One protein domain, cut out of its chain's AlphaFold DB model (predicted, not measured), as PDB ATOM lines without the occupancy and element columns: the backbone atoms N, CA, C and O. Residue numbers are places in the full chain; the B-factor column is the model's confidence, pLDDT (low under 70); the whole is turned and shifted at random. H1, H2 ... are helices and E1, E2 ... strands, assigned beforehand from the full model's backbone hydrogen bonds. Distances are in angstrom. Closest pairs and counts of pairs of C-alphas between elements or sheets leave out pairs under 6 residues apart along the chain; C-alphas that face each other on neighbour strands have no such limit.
ATOM      1  N   VAL A 162      48.896 -38.102 -37.117       95.94
ATOM      2  CA  VAL A 162      48.043 -38.832 -36.174       95.94
ATOM      3  C   VAL A 162      47.596 -40.145 -36.807       95.94
ATOM      4  O   VAL A 162      47.386 -40.215 -38.017       95.94
ATOM      5  N   ILE A 163      47.460 -41.200 -36.005       96.12
ATOM      6  CA  ILE A 163      47.027 -42.522 -36.472       96.12
ATOM      7  C   ILE A 163      45.705 -42.851 -35.794       96.12
ATOM      8  O   ILE A 163      45.656 -42.889 -34.571       96.12
ATOM      9  N   ILE A 164      44.650 -43.095 -36.564       97.00
ATOM     10  CA  ILE A 164      43.303 -43.397 -36.063       97.00
ATOM     11  C   ILE A 164      42.925 -44.855 -36.325       97.00
ATOM     12  O   ILE A 164      43.524 -45.523 -37.172       97.00
ATOM     13  N   ASP A 165      41.928 -45.367 -35.605       96.88
ATOM     14  CA  ASP A 165      41.373 -46.688 -35.904       96.88
ATOM     15  C   ASP A 165      40.767 -46.738 -37.318       96.88
ATOM     16  O   ASP A 165      40.251 -45.747 -37.838       96.88
ATOM     17  N   ASP A 166      40.836 -47.914 -37.945       96.75
ATOM     18  CA  ASP A 166      40.220 -48.140 -39.250       96.75
ATOM     19  C   ASP A 166      38.697 -47.965 -39.160       96.75
ATOM     20  O   ASP A 166      38.033 -48.554 -38.300       96.75
ATOM     21  N   ASP A 202      41.047 -49.121 -45.902       95.25
ATOM     22  CA  ASP A 202      42.225 -49.964 -45.629       95.25
ATOM     23  C   ASP A 202      43.419 -49.496 -46.475       95.25
ATOM     24  O   ASP A 202      43.389 -49.513 -47.707       95.25
ATOM     25  N   GLY A 203      44.479 -49.047 -45.803       96.19
ATOM     26  CA  GLY A 203      45.670 -48.529 -46.463       96.19
ATOM     27  C   GLY A 203      45.543 -47.092 -46.988       96.19
ATOM     28  O   GLY A 203      46.506 -46.612 -47.593       96.19
ATOM     29  N   ALA A 204      44.428 -46.399 -46.731       97.19
ATOM     30  CA  ALA A 204      44.151 -45.040 -47.199       97.19
ATOM     31  C   ALA A 204      44.068 -44.038 -46.036       97.19
ATOM     32  O   ALA A 204      43.300 -44.228 -45.097       97.19
ATOM     33  N   GLY A 205      44.839 -42.955 -46.129       98.00
ATOM     34  CA  GLY A 205      44.878 -41.862 -45.155       98.00
ATOM     35  C   GLY A 205      44.641 -40.506 -45.817       98.00
ATOM     36  O   GLY A 205      44.459 -40.420 -47.032       98.00
ATOM     37  N   LEU A 206      44.666 -39.438 -45.024       98.25
ATOM     38  CA  LEU A 206      44.468 -38.064 -45.483       98.25
ATOM     39  C   LEU A 206      45.739 -37.233 -45.304       98.25
ATOM     40  O   LEU A 206      46.454 -37.381 -44.314       98.25
ATOM     41  N   LEU A 207      45.977 -36.325 -46.244       98.38
ATOM     42  CA  LEU A 207      47.020 -35.304 -46.204       98.38
ATOM     43  C   LEU A 207      46.358 -33.934 -46.345       98.38
ATOM     44  O   LEU A 207      45.577 -33.721 -47.271       98.38
ATOM     45  N   SER A 208      46.668 -33.006 -45.444       97.81
ATOM     46  CA  SER A 208      46.198 -31.621 -45.557       97.81
ATOM     47  C   SER A 208      46.697 -30.963 -46.849       97.81
ATOM     48  O   SER A 208      47.786 -31.270 -47.344       97.81
ATOM     49  N   VAL A 209      45.921 -30.021 -47.389       95.50
ATOM     50  CA  VAL A 209      46.325 -29.247 -48.574       95.50
ATOM     51  C   VAL A 209      47.628 -28.490 -48.303       95.50
ATOM     52  O   VAL A 209      48.523 -28.480 -49.146       95.50
ATOM     53  N   GLU A 210      47.780 -27.916 -47.108       94.31
ATOM     54  CA  GLU A 210      48.987 -27.206 -46.686       94.31
ATOM     55  C   GLU A 210      50.226 -28.113 -46.692       94.31
ATOM     56  O   GLU A 210      51.286 -27.706 -47.168       94.31
ATOM     57  N   CYS A 211      50.111 -29.358 -46.219       96.75
ATOM     58  CA  CYS A 211      51.228 -30.300 -46.247       96.75
ATOM     59  C   CYS A 211      51.499 -30.854 -47.654       96.75
ATOM     60  O   CYS A 211      52.657 -31.014 -48.038       96.75
ATOM     61  N   ALA A 212      50.467 -31.051 -48.477       96.31
ATOM     62  CA  ALA A 212      50.641 -31.424 -49.880       96.31
ATOM     63  C   ALA A 212      51.430 -30.365 -50.671       96.31
ATOM     64  O   ALA A 212      52.262 -30.711 -51.507       96.31
ATOM     65  N   LEU A 213      51.235 -29.076 -50.373       93.94
ATOM     66  CA  LEU A 213      52.048 -27.995 -50.939       93.94
ATOM     67  C   LEU A 213      53.512 -28.077 -50.484       93.94
ATOM     68  O   LEU A 213      54.413 -27.886 -51.304       93.94
ATOM     69  N   LYS A 214      53.765 -28.420 -49.211       95.12
ATOM     70  CA  LYS A 214      55.128 -28.683 -48.718       95.12
ATOM     71  C   LYS A 214      55.762 -29.871 -49.452       95.12
ATOM     72  O   LYS A 214      56.918 -29.763 -49.845       95.12
ATOM     73  N   PHE A 215      55.017 -30.955 -49.700       95.38
ATOM     74  CA  PHE A 215      55.500 -32.102 -50.489       95.38
ATOM     75  C   PHE A 215      55.848 -31.677 -51.913       95.38
ATOM     76  O   PHE A 215      56.895 -32.062 -52.422       95.38
ATOM     77  N   CYS A 216      55.000 -30.866 -52.554       92.94
ATOM     78  CA  CYS A 216      55.299 -30.345 -53.881       92.94
ATOM     79  C   CYS A 216      56.612 -29.562 -53.894       92.94
ATOM     80  O   CYS A 216      57.462 -29.829 -54.736       92.94
ATOM     81  N   ASN A 217      56.805 -28.642 -52.946       91.69
ATOM     82  CA  ASN A 217      58.043 -27.874 -52.845       91.69
ATOM     83  C   ASN A 217      59.266 -28.779 -52.628       91.69
ATOM     84  O   ASN A 217      60.263 -28.652 -53.333       91.69
ATOM     85  N   ASP A 218      59.164 -29.720 -51.692       93.00
ATOM     86  CA  ASP A 218      60.255 -30.624 -51.319       93.00
ATOM     87  C   ASP A 218      60.662 -31.576 -52.455       93.00
ATOM     88  O   ASP A 218      61.837 -31.869 -52.661       93.00
ATOM     89  N   LEU A 219      59.687 -32.011 -53.255       90.81
ATOM     90  CA  LEU A 219      59.887 -32.912 -54.390       90.81
ATOM     91  C   LEU A 219      60.145 -32.175 -55.717       90.81
ATOM     92  O   LEU A 219      60.228 -32.821 -56.764       90.81
ATOM     93  N   GLY A 220      60.245 -30.841 -55.698       88.50
ATOM     94  CA  GLY A 220      60.450 -30.024 -56.899       88.50
ATOM     95  C   GLY A 220      59.277 -30.070 -57.886       88.50
ATOM     96  O   GLY A 220      59.468 -29.939 -59.097       88.50
ATOM     97  N   ILE A 221      58.061 -30.294 -57.386       87.19
ATOM     98  CA  ILE A 221      56.837 -30.289 -58.179       87.19
ATOM     99  C   ILE A 221      56.404 -28.842 -58.418       87.19
ATOM    100  O   ILE A 221      55.905 -28.168 -57.522       87.19
ATOM    101  N   ASP A 222      56.580 -28.379 -59.654       83.25
ATOM    102  CA  ASP A 222      56.128 -27.070 -60.123       83.25
ATOM    103  C   ASP A 222      54.604 -26.934 -60.007       83.25
ATOM    104  O   ASP A 222      53.849 -27.574 -60.738       83.25
ATOM    105  N   ILE A 223      54.176 -26.066 -59.090       79.75
ATOM    106  CA  ILE A 223      52.786 -25.682 -58.823       79.75
ATOM    107  C   ILE A 223      52.497 -24.221 -59.199       79.75
ATOM    108  O   ILE A 223      51.467 -23.688 -58.798       79.75
ATOM    109  N   SER A 224      53.363 -23.569 -59.985       70.56
ATOM    110  CA  SER A 224      53.259 -22.143 -60.367       70.56
ATOM    111  C   SER A 224      51.971 -21.762 -61.103       70.56
ATOM    112  O   SER A 224      51.681 -20.587 -61.285       70.56
ATOM    113  N   GLN A 225      51.197 -22.755 -61.532       58.12
ATOM    114  CA  GLN A 225      49.962 -22.600 -62.294       58.12
ATOM    115  C   GLN A 225      48.723 -23.043 -61.492       58.12
ATOM    116  O   GLN A 225      47.617 -23.096 -62.024       58.12
ATOM    117  N   VAL A 226      48.890 -23.382 -60.207       58.25
ATOM    118  CA  VAL A 226      47.778 -23.661 -59.293       58.25
ATOM    119  C   VAL A 226      47.158 -22.321 -58.877       58.25
ATOM    120  O   VAL A 226      47.672 -21.657 -57.982       58.25
ATOM    121  N   GLY A 227      46.060 -21.922 -59.530       53.16
ATOM    122  CA  GLY A 227      45.278 -20.730 -59.163       53.16
ATOM    123  C   GLY A 227      45.064 -19.682 -60.262       53.16
ATOM    124  O   GLY A 227      44.343 -18.718 -60.016       53.16
ATOM    125  N   GLU A 228      45.624 -19.862 -61.463       49.78
ATOM    126  CA  GLU A 228      45.318 -19.027 -62.639       49.78
ATOM    127  C   GLU A 228      44.235 -19.698 -63.514       49.78
ATOM    128  O   GLU A 228      44.116 -20.921 -63.518       49.78
ATOM    129  N   GLU A 229      43.397 -18.886 -64.179       51.84
ATOM    130  CA  GLU A 229      42.119 -19.230 -64.841       51.84
ATOM    131  C   GLU A 229      41.978 -20.656 -65.425       51.84
ATOM    132  O   GLU A 229      42.859 -21.168 -66.118       51.84
ATOM    133  N   GLU A 230      40.774 -21.236 -65.264       54.22
ATOM    134  CA  GLU A 230      40.358 -22.606 -65.644       54.22
ATOM    135  C   GLU A 230      40.742 -23.070 -67.062       54.22
ATOM    136  O   GLU A 230      40.716 -24.270 -67.355       54.22
ATOM    137  N   SER A 231      41.073 -22.152 -67.971       51.94
ATOM    138  CA  SER A 231      41.171 -22.462 -69.390       51.94
ATOM    139  C   SER A 231      42.546 -22.944 -69.859       51.94
ATOM    140  O   SER A 231      42.583 -23.698 -70.835       51.94
ATOM    141  N   LYS A 232      43.675 -22.586 -69.219       48.66
ATOM    142  CA  LYS A 232      45.013 -22.933 -69.750       48.66
ATOM    143  C   LYS A 232      46.141 -22.939 -68.706       48.66
ATOM    144  O   LYS A 232      46.987 -22.064 -68.754       48.66
ATOM    145  N   SER A 233      46.225 -23.974 -67.862       44.75
ATOM    146  CA  SER A 233      47.483 -24.650 -67.467       44.75
ATOM    147  C   SER A 233      47.221 -25.701 -66.380       44.75
ATOM    148  O   SER A 233      46.498 -25.474 -65.418       44.75
ATOM    149  N   LYS A 234      47.763 -26.909 -66.561       51.50
ATOM    150  CA  LYS A 234      47.486 -28.102 -65.741       51.50
ATOM    151  C   LYS A 234      48.626 -28.380 -64.758       51.50
ATOM    152  O   LYS A 234      49.207 -29.463 -64.825       51.50
ATOM    153  N   SER A 235      48.936 -27.463 -63.844       54.19
ATOM    154  CA  SER A 235      49.562 -27.917 -62.597       54.19
ATOM    155  C   SER A 235      48.492 -28.035 -61.526       54.19
ATOM    156  O   SER A 235      47.735 -27.104 -61.279       54.19
ATOM    157  N   LYS A 236      48.365 -29.235 -60.966       72.81
ATOM    158  CA  LYS A 236      47.400 -29.582 -59.925       72.81
ATOM    159  C   LYS A 236      48.192 -30.173 -58.774       72.81
ATOM    160  O   LYS A 236      49.064 -31.008 -59.014       72.81
ATOM    161  N   ILE A 237      47.852 -29.781 -57.549       87.00
ATOM    162  CA  ILE A 237      48.312 -30.491 -56.353       87.00
ATOM    163  C   ILE A 237      47.945 -31.973 -56.546       87.00
ATOM    164  O   ILE A 237      46.781 -32.258 -56.856       87.00
ATOM    165  N   PRO A 238      48.901 -32.917 -56.438       91.25
ATOM    166  CA  PRO A 238      48.593 -34.332 -56.569       91.25
ATOM    167  C   PRO A 238      47.477 -34.734 -55.606       91.25
ATOM    168  O   PRO A 238      47.508 -34.407 -54.422       91.25
ATOM    169  N   ALA A 239      46.469 -35.437 -56.119       92.75
ATOM    170  CA  ALA A 239      45.328 -35.868 -55.313       92.75
ATOM    171  C   ALA A 239      45.671 -37.041 -54.381       92.75
ATOM    172  O   ALA A 239      44.959 -37.279 -53.411       92.75
ATOM    173  N   CYS A 240      46.733 -37.785 -54.693       95.62
ATOM    174  CA  CYS A 240      47.133 -38.982 -53.971       95.62
ATOM    175  C   CYS A 240      48.660 -39.116 -53.942       95.62
ATOM    176  O   CYS A 240      49.330 -38.835 -54.939       95.62
ATOM    177  N   TRP A 241      49.183 -39.582 -52.810       96.31
ATOM    178  CA  TRP A 241      50.601 -39.790 -52.547       96.31
ATOM    179  C   TRP A 241      50.819 -41.177 -51.960       96.31
ATOM    180  O   TRP A 241      50.316 -41.485 -50.883       96.31
ATOM    181  N   GLN A 242      51.614 -42.010 -52.622       96.44
ATOM    182  CA  GLN A 242      52.024 -43.283 -52.042       96.44
ATOM    183  C   GLN A 242      53.268 -43.086 -51.175       96.44
ATOM    184  O   GLN A 242      54.274 -42.563 -51.653       96.44
ATOM    185  N   PHE A 243      53.240 -43.560 -49.928       95.38
ATOM    186  CA  PHE A 243      54.337 -43.341 -48.981       95.38
ATOM    187  C   PHE A 243      54.835 -44.628 -48.324       95.38
ATOM    188  O   PHE A 243      54.150 -45.657 -48.270       95.38
ATOM    189  N   ARG A 244      56.051 -44.549 -47.782       93.75
ATOM    190  CA  ARG A 244      56.630 -45.510 -46.839       93.75
ATOM    191  C   ARG A 244      57.316 -44.731 -45.722       93.75
ATOM    192  O   ARG A 244      57.890 -43.687 -46.003       93.75
ATOM    193  N   PHE A 245      57.301 -45.252 -44.499       90.50
ATOM    194  CA  PHE A 245      58.159 -44.755 -43.417       90.50
ATOM    195  C   PHE A 245      58.645 -45.912 -42.539       90.50
ATOM    196  O   PHE A 245      58.028 -46.984 -42.506       90.50
ATOM    197  N   ILE A 246      59.768 -45.710 -41.852       89.06
ATOM    198  CA  ILE A 246      60.288 -46.673 -40.880       89.06
ATOM    199  C   ILE A 246      59.644 -46.404 -39.513       89.06
ATOM    200  O   ILE A 246      59.589 -45.255 -39.098       89.06
ATOM    201  N   PRO A 247      59.169 -47.428 -38.795       88.12
ATOM    202  CA  PRO A 247      59.136 -48.832 -39.169       88.12
ATOM    203  C   PRO A 247      57.802 -49.182 -39.832       88.12
ATOM    204  O   PRO A 247      56.727 -48.899 -39.311       88.12
ATOM    205  N   CYS A 248      57.860 -49.903 -40.951       87.81
ATOM    206  CA  CYS A 248      56.710 -50.631 -41.499       87.81
ATOM    207  C   CYS A 248      55.441 -49.796 -41.791       87.81
ATOM    208  O   CYS A 248      54.333 -50.342 -41.804       87.81
ATOM    209  N   GLY A 249      55.592 -48.494 -42.044       93.25
ATOM    210  CA  GLY A 249      54.532 -47.618 -42.531       93.25
ATOM    211  C   GLY A 249      54.347 -47.763 -44.039       93.25
ATOM    212  O   GLY A 249      55.320 -47.733 -44.799       93.25
ATOM    213  N   LYS A 250      53.103 -47.945 -44.492       95.62
ATOM    214  CA  LYS A 250      52.754 -48.051 -45.913       95.62
ATOM    215  C   LYS A 250      51.294 -47.687 -46.150       95.62
ATOM    216  O   LYS A 250      50.408 -48.273 -45.537       95.62
ATOM    217  N   GLY A 251      51.059 -46.885 -47.178       96.69
ATOM    218  CA  GLY A 251      49.734 -46.695 -47.743       96.69
ATOM    219  C   GLY A 251      49.731 -45.602 -48.793       96.69
ATOM    220  O   GLY A 251      50.790 -45.226 -49.308       96.69
ATOM    221  N   ASP A 252      48.532 -45.108 -49.052       98.00
ATOM    222  CA  ASP A 252      48.272 -43.950 -49.885       98.00
ATOM    223  C   ASP A 252      47.658 -42.829 -49.027       98.00
ATOM    224  O   ASP A 252      46.882 -43.082 -48.103       98.00
ATOM    225  N   LEU A 253      48.034 -41.585 -49.307       98.25
ATOM    226  CA  LEU A 253      47.498 -40.379 -48.683       98.25
ATOM    227  C   LEU A 253      46.724 -39.586 -49.718       98.25
ATOM    228  O   LEU A 253      47.286 -39.211 -50.745       98.25
ATOM    229  N   PHE A 254      45.466 -39.286 -49.432       98.06
ATOM    230  CA  PHE A 254      44.628 -38.462 -50.286       98.06
ATOM    231  C   PHE A 254      44.670 -37.012 -49.813       98.06
ATOM    232  O   PHE A 254      44.407 -36.724 -48.645       98.06
ATOM    233  N   THR A 255      45.009 -36.100 -50.723       97.50
ATOM    234  CA  THR A 255      44.997 -34.659 -50.447       97.50
ATOM    235  C   THR A 255      43.558 -34.228 -50.178       97.50
ATOM    236  O   THR A 255      42.688 -34.394 -51.033       97.50
ATOM    237  N   PHE A 256      43.310 -33.671 -48.997       96.88
ATOM    238  CA  PHE A 256      41.977 -33.316 -48.527       96.88
ATOM    239  C   PHE A 256      42.003 -32.017 -47.714       96.88
ATOM    240  O   PHE A 256      42.943 -31.757 -46.961       96.88
ATOM    241  N   ASP A 257      40.951 -31.204 -47.839       95.88
ATOM    242  CA  ASP A 257      40.782 -29.981 -47.048       95.88
ATOM    243  C   ASP A 257      40.318 -30.315 -45.620       95.88
ATOM    244  O   ASP A 257      39.167 -30.111 -45.232       95.88
ATOM    245  N   ILE A 258      41.240 -30.877 -44.831       96.62
ATOM    246  CA  ILE A 258      41.010 -31.239 -43.427       96.62
ATOM    247  C   ILE A 258      40.561 -30.004 -42.636       96.62
ATOM    248  O   ILE A 258      39.633 -30.087 -41.831       96.62
ATOM    249  N   LYS A 259      41.188 -28.848 -42.884       94.81
ATOM    250  CA  LYS A 259      40.902 -27.583 -42.200       94.81
ATOM    251  C   LYS A 259      39.479 -27.098 -42.471       94.81
ATOM    252  O   LYS A 259      38.765 -26.780 -41.521       94.81
ATOM    253  N   GLY A 260      39.058 -27.048 -43.733       95.69
ATOM    254  CA  GLY A 260      37.702 -26.664 -44.119       95.69
ATOM    255  C   GLY A 260      36.657 -27.646 -43.598       95.69
ATOM    256  O   GLY A 260      35.699 -27.231 -42.944       95.69
ATOM    257  N   PHE A 261      36.882 -28.949 -43.787       96.56
ATOM    258  CA  PHE A 261      35.954 -29.994 -43.353       96.56
ATOM    259  C   PHE A 261      35.722 -29.990 -41.838       96.56
ATOM    260  O   PHE A 261      34.585 -30.032 -41.370       96.56
ATOM    261  N   THR A 262      36.789 -29.915 -41.044       95.62
ATOM    262  CA  THR A 262      36.670 -29.933 -39.577       95.62
ATOM    263  C   THR A 262      36.009 -28.664 -39.043       95.62
ATOM    264  O   THR A 262      35.191 -28.757 -38.128       95.62
ATOM    265  N   LYS A 263      36.254 -27.500 -39.665       94.25
ATOM    266  CA  LYS A 263      35.517 -26.259 -39.369       94.25
ATOM    267  C   LYS A 263      34.031 -26.379 -39.697       94.25
ATOM    268  O   LYS A 263      33.212 -26.029 -38.852       94.25
ATOM    269  N   GLU A 264      33.682 -26.907 -40.871       97.06
ATOM    270  CA  GLU A 264      32.289 -27.143 -41.277       97.06
ATOM    271  C   GLU A 264      31.566 -28.067 -40.285       97.06
ATOM    272  O   GLU A 264      30.426 -27.808 -39.902       97.06
ATOM    273  N   LYS A 265      32.237 -29.131 -39.829       97.00
ATOM    274  CA  LYS A 265      31.677 -30.094 -38.869       97.00
ATOM    275  C   LYS A 265      31.785 -29.662 -37.404       97.00
ATOM    276  O   LYS A 265      31.293 -30.377 -36.536       97.00
ATOM    277  N   GLY A 266      32.420 -28.527 -37.106       95.56
ATOM    278  CA  GLY A 266      32.652 -28.067 -35.733       95.56
ATOM    279  C   GLY A 266      33.560 -28.988 -34.906       95.56
ATOM    280  O   GLY A 266      33.484 -28.984 -33.677       95.56
ATOM    281  N   VAL A 267      34.409 -29.787 -35.559       95.62
ATOM    282  CA  VAL A 267      35.323 -30.737 -34.913       95.62
ATOM    283  C   VAL A 267      36.615 -30.018 -34.538       95.62
ATOM    284  O   VAL A 267      37.266 -29.412 -35.385       95.62
ATOM    285  N   LYS A 268      36.994 -30.087 -33.258       95.38
ATOM    286  CA  LYS A 268      38.192 -29.415 -32.718       95.38
ATOM    287  C   LYS A 268      39.312 -30.365 -32.315       95.38
ATOM    288  O   LYS A 268      40.449 -29.928 -32.183       95.38
ATOM    289  N   GLN A 269      38.987 -31.638 -32.119       97.19
ATOM    290  CA  GLN A 269      39.920 -32.654 -31.656       97.19
ATOM    291  C   GLN A 269      39.756 -33.941 -32.456       97.19
ATOM    292  O   GLN A 269      38.667 -34.244 -32.946       97.19
ATOM    293  N   ILE A 270      40.834 -34.710 -32.539       96.56
ATOM    294  CA  ILE A 270      40.857 -36.064 -33.089       96.56
ATOM    295  C   ILE A 270      41.466 -37.010 -32.058       96.56
ATOM    296  O   ILE A 270      42.404 -36.647 -31.354       96.56
ATOM    297  N   THR A 271      40.914 -38.213 -31.929       97.00
ATOM    298  CA  THR A 271      41.445 -39.235 -31.015       97.00
ATOM    299  C   THR A 271      42.261 -40.238 -31.812       97.00
ATOM    300  O   THR A 271      41.780 -40.748 -32.824       97.00
ATOM    301  N   ASP A 272      43.492 -40.498 -31.381       96.31
ATOM    302  CA  ASP A 272      44.337 -41.512 -32.001       96.31
ATOM    303  C   ASP A 272      43.917 -42.939 -31.605       96.31
ATOM    304  O   ASP A 272      43.106 -43.163 -30.705       96.31
ATOM    305  N   MET A 273      44.496 -43.935 -32.272       95.56
ATOM    306  CA  MET A 273      44.228 -45.354 -32.029       95.56
ATOM    307  C   MET A 273      44.723 -45.871 -30.664       95.56
ATOM    308  O   MET A 273      44.463 -47.025 -30.319       95.56
ATOM    309  N   TRP A 274      45.464 -45.059 -29.900       95.56
ATOM    310  CA  TRP A 274      45.868 -45.341 -28.519       95.56
ATOM    311  C   TRP A 274      44.973 -44.621 -27.492       95.56
ATOM    312  O   TRP A 274      45.193 -44.758 -26.290       95.56
ATOM    313  N   GLY A 275      43.945 -43.894 -27.944       95.25
ATOM    314  CA  GLY A 275      42.963 -43.215 -27.100       95.25
ATOM    315  C   GLY A 275      43.356 -41.803 -26.662       95.25
ATOM    316  O   GLY A 275      42.651 -41.214 -25.844       95.25
ATOM    317  N   ARG A 276      44.452 -41.232 -27.179       95.25
ATOM    318  CA  ARG A 276      44.844 -39.850 -26.872       95.25
ATOM    319  C   ARG A 276      44.105 -38.877 -27.786       95.25
ATOM    320  O   ARG A 276      44.114 -39.028 -29.005       95.25
ATOM    321  N   ALA A 277      43.497 -37.853 -27.190       96.88
ATOM    322  CA  ALA A 277      42.909 -36.732 -27.913       96.88
ATOM    323  C   ALA A 277      43.982 -35.693 -28.279       96.88
ATOM    324  O   ALA A 277      44.830 -35.342 -27.457       96.88
ATOM    325  N   TRP A 278      43.914 -35.198 -29.510       96.50
ATOM    326  CA  TRP A 278      44.810 -34.206 -30.088       96.50
ATOM    327  C   TRP A 278      43.996 -33.018 -30.584       96.50
ATOM    328  O   TRP A 278      42.998 -33.207 -31.282       96.50
ATOM    329  N   ASP A 279      44.430 -31.805 -30.252       97.50
ATOM    330  CA  ASP A 279      43.844 -30.592 -30.813       97.50
ATOM    331  C   ASP A 279      44.170 -30.489 -32.307       97.50
ATOM    332  O   ASP A 279      45.297 -30.731 -32.742       97.50
ATOM    333  N   LEU A 280      43.165 -30.137 -33.110       96.75
ATOM    334  CA  LEU A 280      43.329 -29.950 -34.552       96.75
ATOM    335  C   LEU A 280      43.911 -28.581 -34.893       96.75
ATOM    336  O   LEU A 280      44.504 -28.433 -35.959       96.75
ATOM    337  N   PHE A 281      43.731 -27.592 -34.018       96.88
ATOM    338  CA  PHE A 281      44.069 -26.200 -34.281       96.88
ATOM    339  C   PHE A 281      44.874 -25.582 -33.141       96.88
ATOM    340  O   PHE A 281      44.599 -25.864 -31.976       96.88
ATOM    341  N   ASP A 282      45.824 -24.710 -33.484       95.31
ATOM    342  CA  ASP A 282      46.457 -23.804 -32.522       95.31
ATOM    343  C   ASP A 282      45.526 -22.630 -32.148       95.31
ATOM    344  O   ASP A 282      44.378 -22.540 -32.601       95.31
ATOM    345  N   ALA A 283      46.014 -21.725 -31.293       93.44
ATOM    346  CA  ALA A 283      45.254 -20.561 -30.838       93.44
ATOM    347  C   ALA A 283      44.920 -19.587 -31.985       93.44
ATOM    348  O   ALA A 283      43.905 -18.890 -31.937       93.44
ATOM    349  N   GLU A 284      45.746 -19.569 -33.029       93.31
ATOM    350  CA  GLU A 284      45.621 -18.739 -34.224       93.31
ATOM    351  C   GLU A 284      44.737 -19.383 -35.315       93.31
ATOM    352  O   GLU A 284      44.415 -18.749 -36.324       93.31
ATOM    353  N   GLY A 285      44.290 -20.628 -35.117       90.44
ATOM    354  CA  GLY A 285      43.433 -21.361 -36.048       90.44
ATOM    355  C   GLY A 285      44.177 -22.023 -37.216       90.44
ATOM    356  O   GLY A 285      43.553 -22.333 -38.246       90.44
ATOM    357  N   ASN A 286      45.488 -22.234 -37.090       92.88
ATOM    358  CA  ASN A 286      46.285 -23.052 -38.002       92.88
ATOM    359  C   ASN A 286      46.142 -24.530 -37.653       92.88
ATOM    360  O   ASN A 286      46.005 -24.897 -36.490       92.88
ATOM    361  N   LEU A 287      46.158 -25.379 -38.679       95.00
ATOM    362  CA  LEU A 287      46.020 -26.819 -38.515       95.00
ATOM    363  C   LEU A 287      47.314 -27.398 -37.912       95.00
ATOM    364  O   LEU A 287      48.394 -27.168 -38.452       95.00
ATOM    365  N   LEU A 288      47.198 -28.151 -36.818       96.75
ATOM    366  CA  LEU A 288      48.328 -28.789 -36.124       96.75
ATOM    367  C   LEU A 288      48.702 -30.156 -36.712       96.75
ATOM    368  O   LEU A 288      49.836 -30.607 -36.556       96.75
ATOM    369  N   ILE A 289      47.751 -30.816 -37.375       96.38
ATOM    370  CA  ILE A 289      47.893 -32.172 -37.912       96.38
ATOM    371  C   ILE A 289      48.005 -32.099 -39.429       96.38
ATOM    372  O   ILE A 289      47.066 -31.700 -40.114       96.38
ATOM    373  N   ASP A 290      49.146 -32.528 -39.957       97.50
ATOM    374  CA  ASP A 290      49.401 -32.546 -41.393       97.50
ATOM    375  C   ASP A 290      48.801 -33.794 -42.061       97.50
ATOM    376  O   ASP A 290      48.317 -33.709 -43.192       97.50
ATOM    377  N   VAL A 291      48.859 -34.945 -41.373       97.62
ATOM    378  CA  VAL A 291      48.544 -36.278 -41.909       97.62
ATOM    379  C   VAL A 291      47.677 -37.075 -40.933       97.62
ATOM    380  O   VAL A 291      48.019 -37.214 -39.759       97.62
ATOM    381  N   VAL A 292      46.601 -37.678 -41.442       97.75
ATOM    382  CA  VAL A 292      45.774 -38.653 -40.716       97.75
ATOM    383  C   VAL A 292      45.973 -40.025 -41.348       97.75
ATOM    384  O   VAL A 292      45.542 -40.261 -42.476       97.75
ATOM    385  N   LEU A 293      46.622 -40.933 -40.629       97.50
ATOM    386  CA  LEU A 293      46.787 -42.323 -41.043       97.50
ATOM    387  C   LEU A 293      45.711 -43.207 -40.433       97.50
ATOM    388  O   LEU A 293      45.285 -42.986 -39.303       97.50
ATOM    389  N   THR A 294      45.345 -44.269 -41.135       96.88
ATOM    390  CA  THR A 294      44.572 -45.365 -40.552       96.88
ATOM    391  C   THR A 294      45.504 -46.412 -39.945       96.88
ATOM    392  O   THR A 294      46.648 -46.600 -40.368       96.88
ATOM    393  N   LYS A 295      45.027 -47.120 -38.924       95.50
ATOM    394  CA  LYS A 295      45.755 -48.188 -38.229       95.50
ATOM    395  C   LYS A 295      46.279 -49.261 -39.182       95.50
ATOM    396  O   LYS A 295      47.405 -49.736 -39.012       95.50
ATOM    397  N   SER A 296      45.523 -49.590 -40.227       95.44
ATOM    398  CA  SER A 296      45.970 -50.491 -41.288       95.44
ATOM    399  C   SER A 296      47.231 -50.003 -42.014       95.44
ATOM    400  O   SER A 296      47.981 -50.843 -42.511       95.44
ATOM    401  N   GLN A 297      47.552 -48.706 -42.048       96.94
ATOM    402  CA  GLN A 297      48.763 -48.183 -42.698       96.94
ATOM    403  C   GLN A 297      50.040 -48.352 -41.863       96.94
ATOM    404  O   GLN A 297      51.134 -48.429 -42.431       96.94
ATOM    405  N   PHE A 298      49.935 -48.472 -40.535       95.62
ATOM    406  CA  PHE A 298      51.086 -48.667 -39.650       95.62
ATOM    407  C   PHE A 298      51.179 -50.120 -39.180       95.62
ATOM    408  O   PHE A 298      50.668 -50.495 -38.130       95.62
ATOM    409  N   LYS A 299      51.861 -50.982 -39.940       93.12
ATOM    410  CA  LYS A 299      51.775 -52.446 -39.746       93.12
ATOM    411  C   LYS A 299      52.294 -52.949 -38.390       93.12
ATOM    412  O   LYS A 299      51.907 -54.034 -37.949       93.12
ATOM    413  N   PHE A 300      53.158 -52.176 -37.731       93.19
ATOM    414  CA  PHE A 300      53.732 -52.480 -36.415       93.19
ATOM    415  C   PHE A 300      53.085 -51.696 -35.266       93.19
ATOM    416  O   PHE A 300      53.590 -51.740 -34.150       93.19
ATOM    417  N   HIS A 301      51.927 -51.064 -35.488       92.25
ATOM    418  CA  HIS A 301      51.242 -50.255 -34.477       92.25
ATOM    419  C   HIS A 301      51.048 -50.970 -33.121       92.25
ATOM    420  O   HIS A 301      51.159 -50.342 -32.075       92.25
ATOM    421  N   LYS A 302      50.801 -52.293 -33.115       92.19
ATOM    422  CA  LYS A 302      50.603 -53.092 -31.885       92.19
ATOM    423  C   LYS A 302      51.869 -53.277 -31.048       92.19
ATOM    424  O   LYS A 302      51.768 -53.697 -29.902       92.19
ATOM    425  N   LEU A 303      53.040 -53.043 -31.635       93.56
ATOM    426  CA  LEU A 303      54.330 -53.240 -30.980       93.56
ATOM    427  C   LEU A 303      54.772 -52.003 -30.185       93.56
ATOM    428  O   LEU A 303      55.746 -52.072 -29.444       93.56
ATOM    429  N   TYR A 304      54.037 -50.895 -30.310       93.88
ATOM    430  CA  TYR A 304      54.287 -49.653 -29.591       93.88
ATOM    431  C   TYR A 304      53.157 -49.367 -28.603       93.88
ATOM    432  O   TYR A 304      51.975 -49.461 -28.938       93.88
ATOM    433  N   ALA A 305      53.532 -48.988 -27.381       93.56
ATOM    434  CA  ALA A 305      52.582 -48.710 -26.303       93.56
ATOM    435  C   ALA A 305      51.762 -47.426 -26.530       93.56
ATOM    436  O   ALA A 305      50.643 -47.323 -26.035       93.56
ATOM    437  N   SER A 306      52.314 -46.457 -27.262       93.81
ATOM    438  CA  SER A 306      51.663 -45.192 -27.609       93.81
ATOM    439  C   SER A 306      52.323 -44.550 -28.830       93.81
ATOM    440  O   SER A 306      53.427 -44.944 -29.223       93.81
ATOM    441  N   TYR A 307      51.681 -43.514 -29.381       90.75
ATOM    442  CA  TYR A 307      52.294 -42.645 -30.385       90.75
ATOM    443  C   TYR A 307      53.624 -42.065 -29.887       90.75
ATOM    444  O   TYR A 307      54.630 -42.176 -30.578       90.75
ATOM    445  N   ASP A 308      53.656 -41.515 -28.667       91.88
ATOM    446  CA  ASP A 308      54.866 -40.895 -28.113       91.88
ATOM    447  C   ASP A 308      56.008 -41.902 -27.941       91.88
ATOM    448  O   ASP A 308      57.168 -41.554 -28.145       91.88
ATOM    449  N   ALA A 309      55.700 -43.156 -27.585       92.88
ATOM    450  CA  ALA A 309      56.707 -44.207 -27.459       92.88
ATOM    451  C   ALA A 309      57.371 -44.509 -28.808       92.88
ATOM    452  O   ALA A 309      58.595 -44.617 -28.877       92.88
ATOM    453  N   TRP A 310      56.577 -44.604 -29.878       92.06
ATOM    454  CA  TRP A 310      57.094 -44.738 -31.239       92.06
ATOM    455  C   TRP A 310      57.867 -43.485 -31.674       92.06
ATOM    456  O   TRP A 310      59.026 -43.583 -32.074       92.06
ATOM    457  N   PHE A 311      57.253 -42.308 -31.548       91.06
ATOM    458  CA  PHE A 311      57.796 -41.041 -32.034       91.06
ATOM    459  C   PHE A 311      59.117 -40.680 -31.355       91.06
ATOM    460  O   PHE A 311      60.067 -40.272 -32.021       91.06
ATOM    461  N   LYS A 312      59.213 -40.894 -30.037       92.75
ATOM    462  CA  LYS A 312      60.450 -40.708 -29.276       92.75
ATOM    463  C   LYS A 312      61.585 -41.531 -29.870       92.75
ATOM    464  O   LYS A 312      62.664 -41.000 -30.086       92.75
ATOM    465  N   VAL A 313      61.355 -42.814 -30.131       91.69
ATOM    466  CA  VAL A 313      62.390 -43.696 -30.682       91.69
ATOM    467  C   VAL A 313      62.733 -43.309 -32.119       91.69
ATOM    468  O   VAL A 313      63.908 -43.231 -32.451       91.69
ATOM    469  N   PHE A 314      61.732 -43.010 -32.949       90.19
ATOM    470  CA  PHE A 314      61.939 -42.587 -34.336       90.19
ATOM    471  C   PHE A 314      62.783 -41.308 -34.454       90.19
ATOM    472  O   PHE A 314      63.561 -41.166 -35.391       90.19
ATOM    473  N   THR A 315      62.643 -40.389 -33.498       88.81
ATOM    474  CA  THR A 315      63.368 -39.107 -33.466       88.81
ATOM    475  C   THR A 315      64.647 -39.141 -32.630       88.81
ATOM    476  O   THR A 315      65.358 -38.141 -32.559       88.81
ATOM    477  N   THR A 316      64.959 -40.272 -31.989       89.44
ATOM    478  CA  THR A 316      66.179 -40.408 -31.190       89.44
ATOM    479  C   THR A 316      67.380 -40.574 -32.112       89.44
ATOM    480  O   THR A 316      67.446 -41.512 -32.905       89.44
TER     481      THR A 316
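This is residues 162 to 166 and 202 to 316 of the 321 residues of an uncharacterized protein of Desulfosporosinus sp. BRH_c37 (UniProt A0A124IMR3). A strongly twisted five-stranded sheet, E1 E7 E2 E4 E3, makes the body, with H1 over E4 on one of its faces and standing up from the sheet. At one end of the length lie H3 and the small hairpin of E5 and E6, and at the other the loop of residues 219 to 239 reaches away. The printed part has 120 residues, with three named helices and seven named strands in the order E1 E2 H1 E3 E4 H2 E5 E6 E7 H3; the larger sheet is mixed, E5 and E6 are antiparallel. The class is mixed, helices and strands, with under half of the residues in named elements. It is only just compact, close to loose, with a radius of gyration of the C-alphas of 15.9 A, and elongated, spanning 51 by 31 by 28 A.

E1, residues 162 to 164, is an edge strand, parallel to E7, residues 291 to 294, with N 164 and O 293 2.8 A apart. E7 is antiparallel to E2, residues 204 to 208, at 166 degrees, with N 206 and O 292 2.8 A apart. E2 is parallel to E4, residues 249 to 256, with N 205 and O 252 2.8 A apart. E4 bends by 53 degrees at residue 252 and forms a hairpin with the edge strand E3, residues 240 to 245, with N 241 and O 253 2.8 A apart. H1, residues 209 to 218, is on this sheet at a height of 9.7 A and stands up from it; its closest C-alphas to E4 are those of Val 209 and Thr 255, 5.9 A apart. H2, residues 258 to 264, only grazes the sheet with residues 258 to 260. E5, residues 269 to 271, and E6, residues 277 to 279, form a hairpin, with N 278 and O 270 2.8 A apart. H3, residues 307 to 314, is not on the five-stranded sheet, and is apart from E1 only just, at 8.1 A. In H1 and H2 every O i to N i+4 pair is within hydrogen-bond range; in H3 3 of 4 are.

E1 begins at C-alpha 162, (48.043, -38.832, -36.174). E2 is 13.7 A long, H1 14.3 A, E3 16.3 A, E4 20.0 A, E7 10.0 A and H3 10.4 A. H3 ends at C-alpha 314, (61.939, -42.587, -34.336).

The farthest C-alphas, of Ser 231 and Ala 305, are 51.7 A apart. Residues 167 to 201 are not printed, and C-alphas 166 and 202 are 6.9 A apart across that cut. The links H1 to E3, E6 to E7 and E7 to H3 are long. Mean pLDDT of the printed part is 90.2; residues 225 to 235 are under 70.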